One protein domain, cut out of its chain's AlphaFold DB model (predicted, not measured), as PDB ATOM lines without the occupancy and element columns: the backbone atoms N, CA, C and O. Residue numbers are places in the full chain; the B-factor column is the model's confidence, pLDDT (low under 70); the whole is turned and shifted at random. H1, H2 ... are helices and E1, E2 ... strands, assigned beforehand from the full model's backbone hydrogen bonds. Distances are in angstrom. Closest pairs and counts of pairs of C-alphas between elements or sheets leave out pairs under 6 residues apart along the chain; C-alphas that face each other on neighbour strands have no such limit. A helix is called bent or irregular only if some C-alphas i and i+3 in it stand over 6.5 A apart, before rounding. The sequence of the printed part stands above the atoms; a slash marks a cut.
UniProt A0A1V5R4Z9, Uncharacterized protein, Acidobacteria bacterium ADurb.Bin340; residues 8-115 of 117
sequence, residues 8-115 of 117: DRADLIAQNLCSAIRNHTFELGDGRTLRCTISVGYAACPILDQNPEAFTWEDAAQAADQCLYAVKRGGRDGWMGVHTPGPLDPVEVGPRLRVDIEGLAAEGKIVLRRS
ATOM      1  N   ASP A   8      -8.117 -30.953 -24.906       70.31
ATOM      2  CA  ASP A   8      -7.941 -29.786 -24.047       70.31
ATOM      3  C   ASP A   8      -7.796 -28.446 -24.771       70.31
ATOM      4  O   ASP A   8      -7.938 -27.417 -24.119       70.31
ATOM      5  N   ARG A   9      -7.520 -28.445 -26.082       83.81
ATOM      6  CA  ARG A   9      -7.349 -27.248 -26.925       83.81
ATOM      7  C   ARG A   9      -8.500 -27.015 -27.902       83.81
ATOM      8  O   ARG A   9      -8.428 -26.109 -28.735       83.81
ATOM      9  N   ALA A  10      -9.539 -27.847 -27.874       88.25
ATOM     10  CA  ALA A  10     -10.679 -27.693 -28.778       88.25
ATOM     11  C   ALA A  10     -11.443 -26.373 -28.535       88.25
ATOM     12  O   ALA A  10     -11.954 -25.773 -29.482       88.25
ATOM     13  N   ASP A  11     -11.442 -25.878 -27.294       91.62
ATOM     14  CA  ASP A  11     -11.929 -24.541 -26.928       91.62
ATOM     15  C   ASP A  11     -11.182 -23.427 -27.663       91.62
ATOM     16  O   ASP A  11     -11.817 -22.529 -28.209       91.62
ATOM     17  N   LEU A  12      -9.851 -23.499 -27.736       92.62
ATOM     18  CA  LEU A  12      -9.037 -22.499 -28.431       92.62
ATOM     19  C   LEU A  12      -9.383 -22.426 -29.921       92.62
ATOM     20  O   LEU A  12      -9.447 -21.337 -30.489       92.62
ATOM     21  N   ILE A  13      -9.649 -23.565 -30.566       93.38
ATOM     22  CA  ILE A  13     -10.078 -23.582 -31.972       93.38
ATOM     23  C   ILE A  13     -11.442 -22.905 -32.122       93.38
ATOM     24  O   ILE A  13     -11.602 -22.049 -32.994       93.38
ATOM     25  N   ALA A  14     -12.407 -23.244 -31.265       95.12
ATOM     26  CA  ALA A  14     -13.732 -22.630 -31.294       95.12
ATOM     27  C   ALA A  14     -13.661 -21.115 -31.031       95.12
ATOM     28  O   ALA A  14     -14.262 -20.325 -31.760       95.12
ATOM     29  N   GLN A  15     -12.857 -20.695 -30.050       95.50
ATOM     30  CA  GLN A  15     -12.611 -19.291 -29.729       95.50
ATOM     31  C   GLN A  15     -12.000 -18.529 -30.907       95.50
ATOM     32  O   GLN A  15     -12.469 -17.436 -31.244       95.50
ATOM     33  N   ASN A  16     -10.980 -19.104 -31.546       95.69
ATOM     34  CA  ASN A  16     -10.318 -18.502 -32.697       95.69
ATOM     35  C   ASN A  16     -11.270 -18.380 -33.886       95.69
ATOM     36  O   ASN A  16     -11.292 -17.338 -34.537       95.69
ATOM     37  N   LEU A  17     -12.103 -19.395 -34.138       95.88
ATOM     38  CA  LEU A  17     -13.083 -19.367 -35.219       95.88
ATOM     39  C   LEU A  17     -14.141 -18.277 -34.995       95.88
ATOM     40  O   LEU A  17     -14.372 -17.458 -35.884       95.88
ATOM     41  N   CYS A  18     -14.734 -18.210 -33.797       96.75
ATOM     42  CA  CYS A  18     -15.683 -17.149 -33.448       96.75
ATOM     43  C   CYS A  18     -15.057 -15.758 -33.610       96.75
ATOM     44  O   CYS A  18     -15.675 -14.863 -34.184       96.75
ATOM     45  N   SER A  19     -13.817 -15.581 -33.145       96.75
ATOM     46  CA  SER A  19     -13.110 -14.296 -33.222       96.75
ATOM     47  C   SER A  19     -12.770 -13.903 -34.658       96.75
ATOM     48  O   SER A  19     -12.964 -12.749 -35.034       96.75
ATOM     49  N   ALA A  20     -12.307 -14.853 -35.474       97.50
ATOM     50  CA  ALA A  20     -11.993 -14.617 -36.877       97.50
ATOM     51  C   ALA A  20     -13.230 -14.153 -37.654       97.50
ATOM     52  O   ALA A  20     -13.157 -13.153 -38.361       97.50
ATOM     53  N   ILE A  21     -14.375 -14.819 -37.469       97.56
ATOM     54  CA  ILE A  21     -15.618 -14.440 -38.153       97.56
ATOM     55  C   ILE A  21     -16.140 -13.085 -37.660       97.56
ATOM     56  O   ILE A  21     -16.441 -12.223 -38.480       97.56
ATOM     57  N   ARG A  22     -16.175 -12.850 -36.340       96.94
ATOM     58  CA  ARG A  22     -16.649 -11.582 -35.746       96.94
ATOM     59  C   ARG A  22     -15.860 -10.359 -36.235       96.94
ATOM     60  O   ARG A  22     -16.411  -9.262 -36.392       96.94
ATOM     61  N   ASN A  23     -14.560 -10.548 -36.448       97.19
ATOM     62  CA  ASN A  23     -13.645  -9.493 -36.873       97.19
ATOM     63  C   ASN A  23     -13.533  -9.370 -38.398       97.19
ATOM     64  O   ASN A  23     -12.913  -8.422 -38.878       97.19
ATOM     65  N   HIS A  24     -14.133 -10.284 -39.159       97.44
ATOM     66  CA  HIS A  24     -14.122 -10.231 -40.611       97.44
ATOM     67  C   HIS A  24     -15.309  -9.423 -41.150       97.44
ATOM     68  O   HIS A  24     -16.427  -9.484 -40.636       97.44
ATOM     69  N   THR A  25     -15.050  -8.657 -42.208       97.44
ATOM     70  CA  THR A  25     -16.081  -7.975 -42.993       97.44
ATOM     71  C   THR A  25     -16.145  -8.668 -44.345       97.44
ATOM     72  O   THR A  25     -15.157  -8.674 -45.073       97.44
ATOM     73  N   PHE A  26     -17.283  -9.287 -44.647       96.56
ATOM     74  CA  PHE A  26     -17.501 -10.035 -45.881       96.56
ATOM     75  C   PHE A  26     -17.972  -9.090 -46.989       96.56
ATOM     76  O   PHE A  26     -18.957  -8.379 -46.804       96.56
ATOM     77  N   GLU A  27     -17.309  -9.117 -48.143       96.50
ATOM     78  CA  GLU A  27     -17.721  -8.403 -49.360       96.50
ATOM     79  C   GLU A  27     -18.706  -9.265 -50.169       96.50
ATOM     80  O   GLU A  27     -18.422 -10.433 -50.443       96.50
ATOM     81  N   LEU A  28     -19.859  -8.713 -50.563       94.31
ATOM     82  CA  LEU A  28     -20.928  -9.458 -51.253       94.31
ATOM     83  C   LEU A  28     -20.894  -9.342 -52.790       94.31
ATOM     84  O   LEU A  28     -21.728  -9.935 -53.470       94.31
ATOM     85  N   GLY A  29     -19.925  -8.611 -53.349       89.31
ATOM     86  CA  GLY A  29     -19.710  -8.486 -54.799       89.31
ATOM     87  C   GLY A  29     -20.541  -7.402 -55.503       89.31
ATOM     88  O   GLY A  29     -20.271  -7.095 -56.659       89.31
ATOM     89  N   ASP A  30     -21.490  -6.774 -54.808       93.75
ATOM     90  CA  ASP A  30     -22.304  -5.637 -55.271       93.75
ATOM     91  C   ASP A  30     -21.941  -4.317 -54.556       93.75
ATOM     92  O   ASP A  30     -22.721  -3.366 -54.526       93.75
ATOM     93  N   GLY A  31     -20.750  -4.263 -53.950       93.81
ATOM     94  CA  GLY A  31     -20.280  -3.142 -53.131       93.81
ATOM     95  C   GLY A  31     -20.852  -3.112 -51.709       93.81
ATOM     96  O   GLY A  31     -20.525  -2.205 -50.944       93.81
ATOM     97  N   ARG A  32     -21.696  -4.082 -51.327       96.38
ATOM     98  CA  ARG A  32     -22.181  -4.220 -49.949       96.38
ATOM     99  C   ARG A  32     -21.248  -5.083 -49.119       96.38
ATOM    100  O   ARG A  32     -20.706  -6.086 -49.584       96.38
ATOM    101  N   THR A  33     -21.188  -4.740 -47.839       96.69
ATOM    102  CA  THR A  33     -20.466  -5.496 -46.822       96.69
ATOM    103  C   THR A  33     -21.413  -6.113 -45.800       96.69
ATOM    104  O   THR A  33     -22.492  -5.586 -45.512       96.69
ATOM    105  N   LEU A  34     -21.006  -7.248 -45.236       96.50
ATOM    106  CA  LEU A  34     -21.709  -7.948 -44.169       96.50
ATOM    107  C   LEU A  34     -20.753  -8.216 -43.009       96.50
ATOM    108  O   LEU A  34     -19.671  -8.772 -43.182       96.50
ATOM    109  N   ARG A  35     -21.200  -7.882 -41.800       96.62
ATOM    110  CA  ARG A  35     -20.594  -8.375 -40.563       96.62
ATOM    111  C   ARG A  35     -21.525  -9.393 -39.939       96.62
ATOM    112  O   ARG A  35     -22.725  -9.148 -39.826       96.62
ATOM    113  N   CYS A  36     -20.974 -10.527 -39.537       96.81
ATOM    114  CA  CYS A  36     -21.737 -11.579 -38.891       96.81
ATOM    115  C   CYS A  36     -20.959 -12.188 -37.727       96.81
ATOM    116  O   CYS A  36     -19.762 -11.966 -37.548       96.81
ATOM    117  N   THR A  37     -21.681 -12.948 -36.918       97.56
ATOM    118  CA  THR A  37     -21.137 -13.746 -35.827       97.56
ATOM    119  C   THR A  37     -21.576 -15.189 -36.004       97.56
ATOM    120  O   THR A  37     -22.512 -15.487 -36.750       97.56
ATOM    121  N   ILE A  38     -20.897 -16.103 -35.314       97.56
ATOM    122  CA  ILE A  38     -21.233 -17.527 -35.323       97.56
ATOM    123  C   ILE A  38     -21.371 -18.048 -33.900       97.56
ATOM    124  O   ILE A  38     -20.829 -17.497 -32.945       97.56
ATOM    125  N   SER A  39     -22.111 -19.140 -33.761       98.19
ATOM    126  CA  SER A  39     -22.175 -19.924 -32.533       98.19
ATOM    127  C   SER A  39     -21.626 -21.309 -32.821       98.19
ATOM    128  O   SER A  39     -21.947 -21.874 -33.866       98.19
ATOM    129  N   VAL A  40     -20.806 -21.837 -31.918       97.69
ATOM    130  CA  VAL A  40     -20.127 -23.124 -32.103       97.69
ATOM    131  C   VAL A  40     -20.426 -24.041 -30.924       97.69
ATOM    132  O   VAL A  40     -20.192 -23.685 -29.773       97.69
ATOM    133  N   GLY A  41     -20.927 -25.234 -31.220       96.81
ATOM    134  CA  GLY A  41     -20.958 -26.349 -30.284       96.81
ATOM    135  C   GLY A  41     -19.945 -27.394 -30.721       96.81
ATOM    136  O   GLY A  41     -19.818 -27.650 -31.919       96.81
ATOM    137  N   TYR A  42     -19.204 -27.974 -29.782       95.56
ATOM    138  CA  TYR A  42     -18.246 -29.031 -30.100       95.56
ATOM    139  C   TYR A  42     -18.207 -30.120 -29.027       95.56
ATOM    140  O   TYR A  42     -18.505 -29.894 -27.856       95.56
ATOM    141  N   ALA A  43     -17.799 -31.313 -29.445       93.06
ATOM    142  CA  ALA A  43     -17.556 -32.455 -28.580       93.06
ATOM    143  C   ALA A  43     -16.413 -33.291 -29.162       93.06
ATOM    144  O   ALA A  43     -16.111 -33.216 -30.358       93.06
ATOM    145  N   ALA A  44     -15.761 -34.076 -28.314       89.38
ATOM    146  CA  ALA A  44     -14.708 -34.972 -28.754       89.38
ATOM    147  C   ALA A  44     -15.292 -36.276 -29.320       89.38
ATOM    148  O   ALA A  44     -16.302 -36.769 -28.824       89.38
ATOM    149  N   CYS A  45     -14.640 -36.851 -30.331       87.06
ATOM    150  CA  CYS A  45     -14.999 -38.158 -30.880       87.06
ATOM    151  C   CYS A  45     -13.738 -39.032 -30.959       87.06
ATOM    152  O   CYS A  45     -12.806 -38.667 -31.682       87.06
ATOM    153  N   PRO A  46     -13.671 -40.160 -30.232       85.12
ATOM    154  CA  PRO A  46     -14.671 -40.667 -29.274       85.12
ATOM    155  C   PRO A  46     -14.843 -39.739 -28.056       85.12
ATOM    156  O   PRO A  46     -13.922 -38.988 -27.746       85.12
ATOM    157  N   ILE A  47     -15.989 -39.776 -27.366       86.69
ATOM    158  CA  ILE A  47     -16.245 -38.926 -26.178       86.69
ATOM    159  C   ILE A  47     -15.315 -39.288 -25.005       86.69
ATOM    160  O   ILE A  47     -14.899 -38.407 -24.252       86.69
ATOM    161  N   LEU A  48     -14.981 -40.576 -24.864       83.12
ATOM    162  CA  LEU A  48     -14.041 -41.090 -23.870       83.12
ATOM    163  C   LEU A  48     -12.769 -41.618 -24.532       83.12
ATOM    164  O   LEU A  48     -12.829 -42.390 -25.488       83.12
ATOM    165  N   ASP A  49     -11.615 -41.269 -23.972       80.19
ATOM    166  CA  ASP A  49     -10.307 -41.724 -24.464       80.19
ATOM    167  C   ASP A  49     -10.009 -43.144 -24.001       80.19
ATOM    168  O   ASP A  49      -9.476 -43.952 -24.757       80.19
ATOM    169  N   GLN A  50     -10.363 -43.436 -22.752       79.75
ATOM    170  CA  GLN A  50     -10.125 -44.708 -22.081       79.75
ATOM    171  C   GLN A  50     -11.063 -45.825 -22.549       79.75
ATOM    172  O   GLN A  50     -10.742 -46.996 -22.376       79.75
ATOM    173  N   ASN A  51     -12.214 -45.470 -23.127       81.12
ATOM    174  CA  ASN A  51     -13.151 -46.425 -23.710       81.12
ATOM    175  C   ASN A  51     -13.784 -45.843 -24.989       81.12
ATOM    176  O   ASN A  51     -14.915 -45.358 -24.944       81.12
ATOM    177  N   PRO A  52     -13.059 -45.849 -26.123       83.44
ATOM    178  CA  PRO A  52     -13.518 -45.261 -27.382       83.44
ATOM    179  C   PRO A  52     -14.844 -45.807 -27.914       83.44
ATOM    180  O   PRO A  52     -15.563 -45.080 -28.593       83.44
ATOM    181  N   GLU A  53     -15.158 -47.068 -27.619       86.19
ATOM    182  CA  GLU A  53     -16.359 -47.763 -28.104       86.19
ATOM    183  C   GLU A  53     -17.589 -47.519 -27.220       86.19
ATOM    184  O   GLU A  53     -18.697 -47.908 -27.576       86.19
ATOM    185  N   ALA A  54     -17.415 -46.847 -26.076       84.38
ATOM    186  CA  ALA A  54     -18.498 -46.523 -25.151       84.38
ATOM    187  C   ALA A  54     -19.581 -45.620 -25.757       84.38
ATOM    188  O   ALA A  54     -20.717 -45.634 -25.290       84.38
ATOM    189  N   PHE A  55     -19.211 -44.807 -26.746       85.81
ATOM    190  CA  PHE A  55     -20.082 -43.820 -27.369       85.81
ATOM    191  C   PHE A  55     -19.923 -43.876 -28.877       85.81
ATOM    192  O   PHE A  55     -18.808 -43.988 -29.394       85.81
ATOM    193  N   THR A  56     -21.037 -43.747 -29.586       88.25
ATOM    194  CA  THR A  56     -21.015 -43.689 -31.042       88.25
ATOM    195  C   THR A  56     -20.627 -42.290 -31.517       88.25
ATOM    196  O   THR A  56     -20.612 -41.312 -30.762       88.25
ATOM    197  N   TRP A  57     -20.305 -42.158 -32.802       88.75
ATOM    198  CA  TRP A  57     -20.075 -40.840 -33.393       88.75
ATOM    199  C   TRP A  57     -21.341 -39.962 -33.332       88.75
ATOM    200  O   TRP A  57     -21.243 -38.752 -33.123       88.75
ATOM    201  N   GLU A  58     -22.529 -40.560 -33.446       90.44
ATOM    202  CA  GLU A  58     -23.810 -39.865 -33.302       90.44
ATOM    203  C   GLU A  58     -23.979 -39.265 -31.901       90.44
ATOM    204  O   GLU A  58     -24.504 -38.158 -31.787       90.44
ATOM    205  N   ASP A  59     -23.490 -39.933 -30.850       89.38
ATOM    206  CA  ASP A  59     -23.484 -39.378 -29.489       89.38
ATOM    207  C   ASP A  59     -22.648 -38.099 -29.414       89.38
ATOM    208  O   ASP A  59     -23.093 -37.087 -28.869       89.38
ATOM    209  N   ALA A  60     -21.452 -38.121 -30.009       90.88
ATOM    210  CA  ALA A  60     -20.585 -36.949 -30.080       90.88
ATOM    211  C   ALA A  60     -21.237 -35.812 -30.881       90.88
ATOM    212  O   ALA A  60     -21.204 -34.654 -30.456       90.88
ATOM    213  N   ALA A  61     -21.866 -36.128 -32.014       92.56
ATOM    214  CA  ALA A  61     -22.564 -35.142 -32.832       92.56
ATOM    215  C   ALA A  61     -23.750 -34.506 -32.085       92.56
ATOM    216  O   ALA A  61     -23.913 -33.287 -32.122       92.56
ATOM    217  N   GLN A  62     -24.541 -35.301 -31.359       93.62
ATOM    218  CA  GLN A  62     -25.671 -34.794 -30.577       93.62
ATOM    219  C   GLN A  62     -25.213 -33.952 -29.383       93.62
ATOM    220  O   GLN A  62     -25.771 -32.883 -29.146       93.62
ATOM    221  N   ALA A  63     -24.154 -34.359 -28.682       93.81
ATOM    222  CA  ALA A  63     -23.570 -33.555 -27.610       93.81
ATOM    223  C   ALA A  63     -23.059 -32.192 -28.122       93.81
ATOM    224  O   ALA A  63     -23.254 -31.159 -27.475       93.81
ATOM    225  N   ALA A  64     -22.443 -32.170 -29.310       95.50
ATOM    226  CA  ALA A  64     -22.026 -30.933 -29.964       95.50
ATOM    227  C   ALA A  64     -23.226 -30.048 -30.346       95.50
ATOM    228  O   ALA A  64     -23.177 -28.836 -30.130       95.50
ATOM    229  N   ASP A  65     -24.317 -30.627 -30.857       95.81
ATOM    230  CA  ASP A  65     -25.535 -29.874 -31.187       95.81
ATOM    231  C   ASP A  65     -26.207 -29.285 -29.937       95.81
ATOM    232  O   ASP A  65     -26.568 -28.107 -29.920       95.81
ATOM    233  N   GLN A  66     -26.273 -30.045 -28.839       96.25
ATOM    234  CA  GLN A  66     -26.753 -29.539 -27.550       96.25
ATOM    235  C   GLN A  66     -25.931 -28.330 -27.077       96.25
ATOM    236  O   GLN A  66     -26.497 -27.297 -26.710       96.25
ATOM    237  N   CYS A  67     -24.599 -28.402 -27.170       96.81
ATOM    238  CA  CYS A  67     -23.726 -27.266 -26.858       96.81
ATOM    239  C   CYS A  67     -24.014 -26.056 -27.758       96.81
ATOM    240  O   CYS A  67     -24.096 -24.923 -27.279       96.81
ATOM    241  N   LEU A  68     -24.205 -26.277 -29.062       97.25
ATOM    242  CA  LEU A  68     -24.535 -25.217 -30.016       97.25
ATOM    243  C   LEU A  68     -25.857 -24.534 -29.646       97.25
ATOM    244  O   LEU A  68     -25.956 -23.301 -29.671       97.25
ATOM    245  N   TYR A  69     -26.875 -25.318 -29.301       96.19
ATOM    246  CA  TYR A  69     -28.168 -24.795 -28.878       96.19
ATOM    247  C   TYR A  69     -28.082 -24.039 -27.555       96.19
ATOM    248  O   TYR A  69     -28.693 -22.973 -27.446       96.19
ATOM    249  N   ALA A  70     -27.291 -24.514 -26.591       95.62
ATOM    250  CA  ALA A  70     -27.047 -23.807 -25.338       95.62
ATOM    251  C   ALA A  70     -26.423 -22.420 -25.585       95.62
ATOM    252  O   ALA A  70     -26.904 -21.419 -25.050       95.62
ATOM    253  N   VAL A  71     -25.439 -22.311 -26.489       97.19
ATOM    254  CA  VAL A  71     -24.877 -21.011 -26.909       97.19
ATOM    255  C   VAL A  71     -25.946 -20.124 -27.549       97.19
ATOM    256  O   VAL A  71     -26.073 -18.949 -27.201       97.19
ATOM    257  N   LYS A  72     -26.754 -20.672 -28.466       96.25
ATOM    258  CA  LYS A  72     -27.813 -19.908 -29.146       96.25
ATOM    259  C   LYS A  72     -28.862 -19.373 -28.167       96.25
ATOM    260  O   LYS A  72     -29.250 -18.210 -28.283       96.25
ATOM    261  N   ARG A  73     -29.296 -20.192 -27.203       95.50
ATOM    262  CA  ARG A  73     -30.217 -19.795 -26.122       95.50
ATOM    263  C   ARG A  73     -29.575 -18.772 -25.187       95.50
ATOM    264  O   ARG A  73     -30.239 -17.844 -24.740       95.50
ATOM    265  N   GLY A  74     -28.271 -18.894 -24.966       92.50
ATOM    266  CA  GLY A  74     -27.463 -17.986 -24.163       92.50
ATOM    267  C   GLY A  74     -27.116 -16.646 -24.822       92.50
ATOM    268  O   GLY A  74     -26.314 -15.919 -24.240       92.50
ATOM    269  N   GLY A  75     -27.684 -16.297 -25.980       94.44
ATOM    270  CA  GLY A  75     -27.449 -15.006 -26.643       94.44
ATOM    271  C   GLY A  75     -26.617 -15.068 -27.924       94.44
ATOM    272  O   GLY A  75     -26.454 -14.032 -28.562       94.44
ATOM    273  N   ARG A  76     -26.197 -16.267 -28.362       96.06
ATOM    274  CA  ARG A  76     -25.364 -16.501 -29.560       96.06
ATOM    275  C   ARG A  76     -23.942 -15.937 -29.397       96.06
ATOM    276  O   ARG A  76     -23.489 -15.724 -28.280       96.06
ATOM    277  N   ASP A  77     -23.230 -15.791 -30.516       96.56
ATOM    278  CA  ASP A  77     -21.878 -15.222 -30.619       96.56
ATOM    279  C   ASP A  77     -20.843 -15.777 -29.622       96.56
ATOM    280  O   ASP A  77     -20.151 -15.048 -28.911       96.56
ATOM    281  N   GLY A  78     -20.726 -17.098 -29.565       97.12
ATOM    282  CA  GLY A  78     -19.826 -17.748 -28.628       97.12
ATOM    283  C   GLY A  78     -19.652 -19.222 -28.922       97.12
ATOM    284  O   GLY A  78     -20.037 -19.720 -29.985       97.12
ATOM    285  N   TRP A  79     -19.087 -19.927 -27.955       97.69
ATOM    286  CA  TRP A  79     -18.871 -21.358 -28.067       97.69
ATOM    287  C   TRP A  79     -19.135 -22.077 -26.752       97.69
ATOM    288  O   TRP A  79     -19.040 -21.487 -25.674       97.69
ATOM    289  N   MET A  80     -19.462 -23.360 -26.862       97.31
ATOM    290  CA  MET A  80     -19.549 -24.293 -25.749       97.31
ATOM    291  C   MET A  80     -19.088 -25.674 -26.213       97.31
ATOM    292  O   MET A  80     -19.288 -26.037 -27.373       97.31
ATOM    293  N   GLY A  81     -18.496 -26.450 -25.313       95.69
ATOM    294  CA  GLY A  81     -18.211 -27.850 -25.585       95.69
ATOM    295  C   GLY A  81     -18.180 -28.723 -24.342       95.69
ATOM    296  O   GLY A  81     -17.963 -28.241 -23.226       95.69
ATOM    297  N   VAL A  82     -18.387 -30.019 -24.573       93.31
ATOM    298  CA  VAL A  82     -18.331 -31.065 -23.547       93.31
ATOM    299  C   VAL A  82     -16.897 -31.544 -23.348       93.31
ATOM    300  O   VAL A  82     -16.194 -31.860 -24.308       93.31
ATOM    301  N   HIS A  83     -16.502 -31.652 -22.082       90.00
ATOM    302  CA  HIS A  83     -15.255 -32.247 -21.617       90.00
ATOM    303  C   HIS A  83     -15.564 -33.319 -20.577       90.00
ATOM    304  O   HIS A  83     -16.459 -33.160 -19.747       90.00
ATOM    305  N   THR A  84     -14.814 -34.412 -20.610       85.12
ATOM    306  CA  THR A  84     -15.007 -35.564 -19.729       85.12
ATOM    307  C   THR A  84     -13.797 -35.669 -18.793       85.12
ATOM    308  O   THR A  84     -12.697 -35.981 -19.241       85.12
ATOM    309  N   PRO A  85     -13.941 -35.349 -17.492       74.19
ATOM    310  CA  PRO A  85     -12.799 -35.249 -16.577       74.19
ATOM    311  C   PRO A  85     -12.253 -36.610 -16.109       74.19
ATOM    312  O   PRO A  85     -11.260 -36.650 -15.388       74.19
ATOM    313  N   GLY A  86     -12.885 -37.728 -16.481       74.00
ATOM    314  CA  GLY A  86     -12.475 -39.051 -16.024       74.00
ATOM    315  C   GLY A  86     -13.354 -40.192 -16.544       74.00
ATOM    316  O   GLY A  86     -14.063 -40.028 -17.541       74.00
ATOM    317  N   PRO A  87     -13.295 -41.367 -15.888       74.19
ATOM    318  CA  PRO A  87     -14.172 -42.500 -16.164       74.19
ATOM    319  C   PRO A  87     -15.641 -42.102 -16.038       74.19
ATOM    320  O   PRO A  87     -16.061 -41.607 -14.997       74.19
ATOM    321  N   LEU A  88     -16.412 -42.341 -17.096       77.38
ATOM    322  CA  LEU A  88     -17.865 -42.232 -17.081       77.38
ATOM    323  C   LEU A  88     -18.456 -43.616 -17.270       77.38
ATOM    324  O   LEU A  88     -17.898 -44.415 -18.024       77.38
ATOM    325  N   ASP A  89     -19.582 -43.872 -16.612       83.94
ATOM    326  CA  ASP A  89     -20.423 -45.016 -16.931       83.94
ATOM    327  C   ASP A  89     -21.197 -44.701 -18.227       83.94
ATOM    328  O   ASP A  89     -22.052 -43.806 -18.230       83.94
ATOM    329  N   PRO A  90     -20.912 -45.388 -19.349       79.50
ATOM    330  CA  PRO A  90     -21.574 -45.112 -20.620       79.50
ATOM    331  C   PRO A  90     -23.077 -45.399 -20.583       79.50
ATOM    332  O   PRO A  90     -23.832 -44.772 -21.323       79.50
ATOM    333  N   VAL A  91     -23.525 -46.309 -19.713       82.38
ATOM    334  CA  VAL A  91     -24.942 -46.657 -19.565       82.38
ATOM    335  C   VAL A  91     -25.697 -45.529 -18.863       82.38
ATOM    336  O   VAL A  91     -26.803 -45.182 -19.271       82.38
ATOM    337  N   GLU A  92     -25.087 -44.920 -17.844       82.56
ATOM    338  CA  GLU A  92     -25.666 -43.788 -17.109       82.56
ATOM    339  C   GLU A  92     -25.651 -42.498 -17.951       82.56
ATOM    340  O   GLU A  92     -26.640 -41.762 -18.008       82.56
ATOM    341  N   VAL A  93     -24.526 -42.214 -18.615       84.81
ATOM    342  CA  VAL A  93     -24.279 -40.913 -19.256       84.81
ATOM    343  C   VAL A  93     -24.720 -40.898 -20.728       84.81
ATOM    344  O   VAL A  93     -25.202 -39.868 -21.196       84.81
ATOM    345  N   GLY A  94     -24.630 -42.018 -21.455       82.25
ATOM    346  CA  GLY A  94     -24.965 -42.157 -22.886       82.25
ATOM    347  C   GLY A  94     -26.289 -41.527 -23.303       82.25
ATOM    348  O   GLY A  94     -26.287 -40.559 -24.068       82.25
ATOM    349  N   PRO A  95     -27.426 -42.008 -22.779       84.50
ATOM    350  CA  PRO A  95     -28.731 -41.468 -23.141       84.50
ATOM    351  C   PRO A  95     -28.881 -39.978 -22.806       84.50
ATOM    352  O   PRO A  95     -29.554 -39.250 -23.532       84.50
ATOM    353  N   ARG A  96     -28.240 -39.511 -21.726       88.25
ATOM    354  CA  ARG A  96     -28.353 -38.134 -21.228       88.25
ATOM    355  C   ARG A  96     -27.466 -37.152 -21.986       88.25
ATOM    356  O   ARG A  96     -27.881 -36.021 -22.199       88.25
ATOM    357  N   LEU A  97     -26.305 -37.578 -22.480       85.06
ATOM    358  CA  LEU A  97     -25.402 -36.757 -23.305       85.06
ATOM    359  C   LEU A  97     -26.099 -36.171 -24.540       85.06
ATOM    360  O   LEU A  97     -25.757 -35.083 -24.999       85.06
ATOM    361  N   ARG A  98     -27.110 -36.880 -25.046       83.88
ATOM    362  CA  ARG A  98     -27.915 -36.499 -26.208       83.88
ATOM    363  C   ARG A  98     -28.930 -35.393 -25.933       83.88
ATOM    364  O   ARG A  98     -29.327 -34.693 -26.863       83.88
ATOM    365  N   VAL A  99     -29.403 -35.265 -24.693       88.75
ATOM    366  CA  VAL A  99     -30.614 -34.485 -24.367       88.75
ATOM    367  C   VAL A  99     -30.484 -33.566 -23.151       88.75
ATOM    368  O   VAL A  99     -31.281 -32.642 -23.020       88.75
ATOM    369  N   ASP A 100     -29.499 -33.790 -22.280       92.25
ATOM    370  CA  ASP A 100     -29.360 -33.146 -20.969       92.25
ATOM    371  C   ASP A 100     -27.880 -32.963 -20.571       92.25
ATOM    372  O   ASP A 100     -27.389 -33.485 -19.569       92.25
ATOM    373  N   ILE A 101     -27.128 -32.213 -21.383       93.44
ATOM    374  CA  ILE A 101     -25.728 -31.887 -21.061       93.44
ATOM    375  C   ILE A 101     -25.613 -30.951 -19.844       93.44
ATOM    376  O   ILE A 101     -24.625 -30.999 -19.118       93.44
ATOM    377  N   GLU A 102     -26.615 -30.103 -19.597       92.75
ATOM    378  CA  GLU A 102     -26.599 -29.157 -18.477       92.75
ATOM    379  C   GLU A 102     -26.832 -29.871 -17.139       92.75
ATOM    380  O   GLU A 102     -26.110 -29.593 -16.180       92.75
ATOM    381  N   GLY A 103     -27.759 -30.836 -17.074       93.94
ATOM    382  CA  GLY A 103     -27.970 -31.667 -15.888       93.94
ATOM    383  C   GLY A 103     -26.757 -32.536 -15.563       93.94
ATOM    384  O   GLY A 103     -26.292 -32.544 -14.424       93.94
ATOM    385  N   LEU A 104     -26.153 -33.173 -16.573       92.25
ATOM    386  CA  LEU A 104     -24.902 -33.924 -16.391       92.25
ATOM    387  C   LEU A 104     -23.758 -33.047 -15.861       92.25
ATOM    388  O   LEU A 104     -22.932 -33.510 -15.072       92.25
ATOM    389  N   ALA A 105     -23.690 -31.786 -16.293       93.38
ATOM    390  CA  ALA A 105     -22.691 -30.844 -15.803       93.38
ATOM    391  C   ALA A 105     -22.973 -30.403 -14.360       93.38
ATOM    392  O   ALA A 105     -22.047 -30.314 -13.556       93.38
ATOM    393  N   ALA A 106     -24.242 -30.167 -14.014       93.19
ATOM    394  CA  ALA A 106     -24.662 -29.821 -12.657       93.19
ATOM    395  C   ALA A 106     -24.370 -30.947 -11.646       93.19
ATOM    396  O   ALA A 106     -24.021 -30.675 -10.500       93.19
ATOM    397  N   GLU A 107     -24.454 -32.202 -12.086       91.31
ATOM    398  CA  GLU A 107     -24.093 -33.391 -11.302       91.31
ATOM    399  C   GLU A 107     -22.579 -33.667 -11.260       91.31
ATOM    400  O   GLU A 107     -22.137 -34.615 -10.610       91.31
ATOM    401  N   GLY A 108     -21.768 -32.871 -11.965       89.81
ATOM    402  CA  GLY A 108     -20.317 -33.046 -12.038       89.81
ATOM    403  C   GLY A 108     -19.866 -34.264 -12.851       89.81
ATOM    404  O   GLY A 108     -18.694 -34.635 -12.793       89.81
ATOM    405  N   LYS A 109     -20.768 -34.889 -13.619       89.44
ATOM    406  CA  LYS A 109     -20.451 -36.027 -14.496       89.44
ATOM    407  C   LYS A 109     -19.675 -35.569 -15.725       89.44
ATOM    408  O   LYS A 109     -18.769 -36.257 -16.177       89.44
ATOM    409  N   ILE A 110     -19.993 -34.395 -16.261       91.75
ATOM    410  CA  ILE A 110     -19.233 -33.776 -17.353       91.75
ATOM    411  C   ILE A 110     -18.830 -32.353 -16.981       91.75
ATOM    412  O   ILE A 110     -19.358 -31.757 -16.047       91.75
ATOM    413  N   VAL A 111     -17.908 -31.786 -17.750       92.81
ATOM    414  CA  VAL A 111     -17.518 -30.384 -17.649       92.81
ATOM    415  C   VAL A 111     -17.926 -29.674 -18.933       92.81
ATOM    416  O   VAL A 111     -17.539 -30.078 -20.027       92.81
ATOM    417  N   LEU A 112     -18.681 -28.585 -18.806       94.38
ATOM    418  CA  LEU A 112     -18.967 -27.690 -19.925       94.38
ATOM    419  C   LEU A 112     -17.972 -26.533 -19.908       94.38
ATOM    420  O   LEU A 112     -17.931 -25.749 -18.959       94.38
ATOM    421  N   ARG A 113     -17.189 -26.397 -20.980       94.69
ATOM    422  CA  ARG A 113     -16.398 -25.185 -21.230       94.69
ATOM    423  C   ARG A 113     -17.168 -24.283 -22.177       94.69
ATOM    424  O   ARG A 113     -17.823 -24.773 -23.093       94.69
ATOM    425  N   ARG A 114     -17.087 -22.972 -21.970       94.69
ATOM    426  CA  ARG A 114     -17.768 -21.973 -22.801       94.69
ATOM    427  C   ARG A 114     -16.999 -20.661 -22.843       94.69
ATOM    428  O   ARG A 114     -16.223 -20.378 -21.932       94.69
ATOM    429  N   SER A 115     -17.269 -19.838 -23.852       93.25
ATOM    430  CA  SER A 115     -16.781 -18.457 -23.894       93.25
ATOM    431  C   SER A 115     -17.314 -17.647 -22.706       93.25
ATOM    432  O   SER A 115     -18.512 -17.689 -22.414       93.25
TER     433      SER A 115
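Overview. This is residues 8 to 115 of the 117 residues of an uncharacterized protein of Acidobacteria bacterium ADurb.Bin340 (UniProt A0A1V5R4Z9). A small sheet of three short strands, E1, E2 and E3, is packed between two long helices, H1 over one face and H2 over the other, while the loop of residues 24 to 39 reaches far out at one end as a narrow arm. At the opposite end the short helices H3 and H4 sit by H2, and H1 runs on past the sheet toward the arm. The printed part has 108 residues, with four named helices and three named strands in the order H1 E1 H2 E2 H3 H4 E3; the sheet runs E1 E2 E3 and is mixed, and the class is mixed, helices and strands. The whole is only just loose, close to compact, with a radius of gyration of the C-alphas of 16.0 A; its spans are 55 by 23 by 21 A, and the arm makes much of the length.

Along the chain. H1, residues 8 to 23, begins at C-alpha 8 at (-7.941, -29.786, -24.047) and is 24.7 A long. E1 is residues 40 to 42. H2, residues 57 to 73, is 24.5 A long and begins at C-alpha 57 at (-20.075, -40.840, -33.393). E2, residues 79 to 83, is 13.2 A long. H3 is residues 90 to 97 and H4 residues 101 to 106. H1 and H3 are irregular: C-alphas 8 and 11, and C-alphas 92 and 95, are 7.2 A apart. E3, residues 111 to 114, ends at C-alpha 114 at (-17.768, -21.973, -22.801).

Arrangement. E1 and E2 are parallel at 9 degrees, with N 80 and O 40 3.0 A apart, within hydrogen-bond range. E2 and E3 are antiparallel at 163 degrees, with N 83 and O 111 at 2.8 A. The domain has three layers, a sheet with helices on both faces: H2 and H4 are on one face of the sheet E1 E2 E3 and H1 is on the opposite face, and the height over the sheet is 8.4 A for H1 and 5.1 A for H2. H1 runs along the strands, at 6 degrees to E2 on the local plane; its closest C-alphas to E2 are Ala 14 and Trp 79, 6.2 A. H2 lies over E1 and E2; its closest C-alphas to E1 are Leu 68 and Gly 41, 3.8 A. E1, H2 and E2 form a strand-helix-strand unit, two parallel neighbour strands with a helix between, its crossover left-handed. H2 touches H3 with residues 59 to 63 alone, closest C-alphas Ala 63 and Leu 97 at 5.7 A. H3 and H4 only just touch, with 3 pairs of C-alphas within 8 A, closest Arg 96 and Leu 104 at 7.3 A. H1 and H2 are apart. In H2 and H4 every O i to N i+4 pair is within hydrogen-bond range; in H1 11 of 12 are and in H3 2 of 4.

Size, cuts and confidence. The two C-alphas farthest apart are those of Gly 31 and Asp 89, 55.4 A. The printed part has no cut. The links H1 to E1 and E1 to H2 are long. Mean pLDDT of the printed part is 91.2, and no printed residue is under 70.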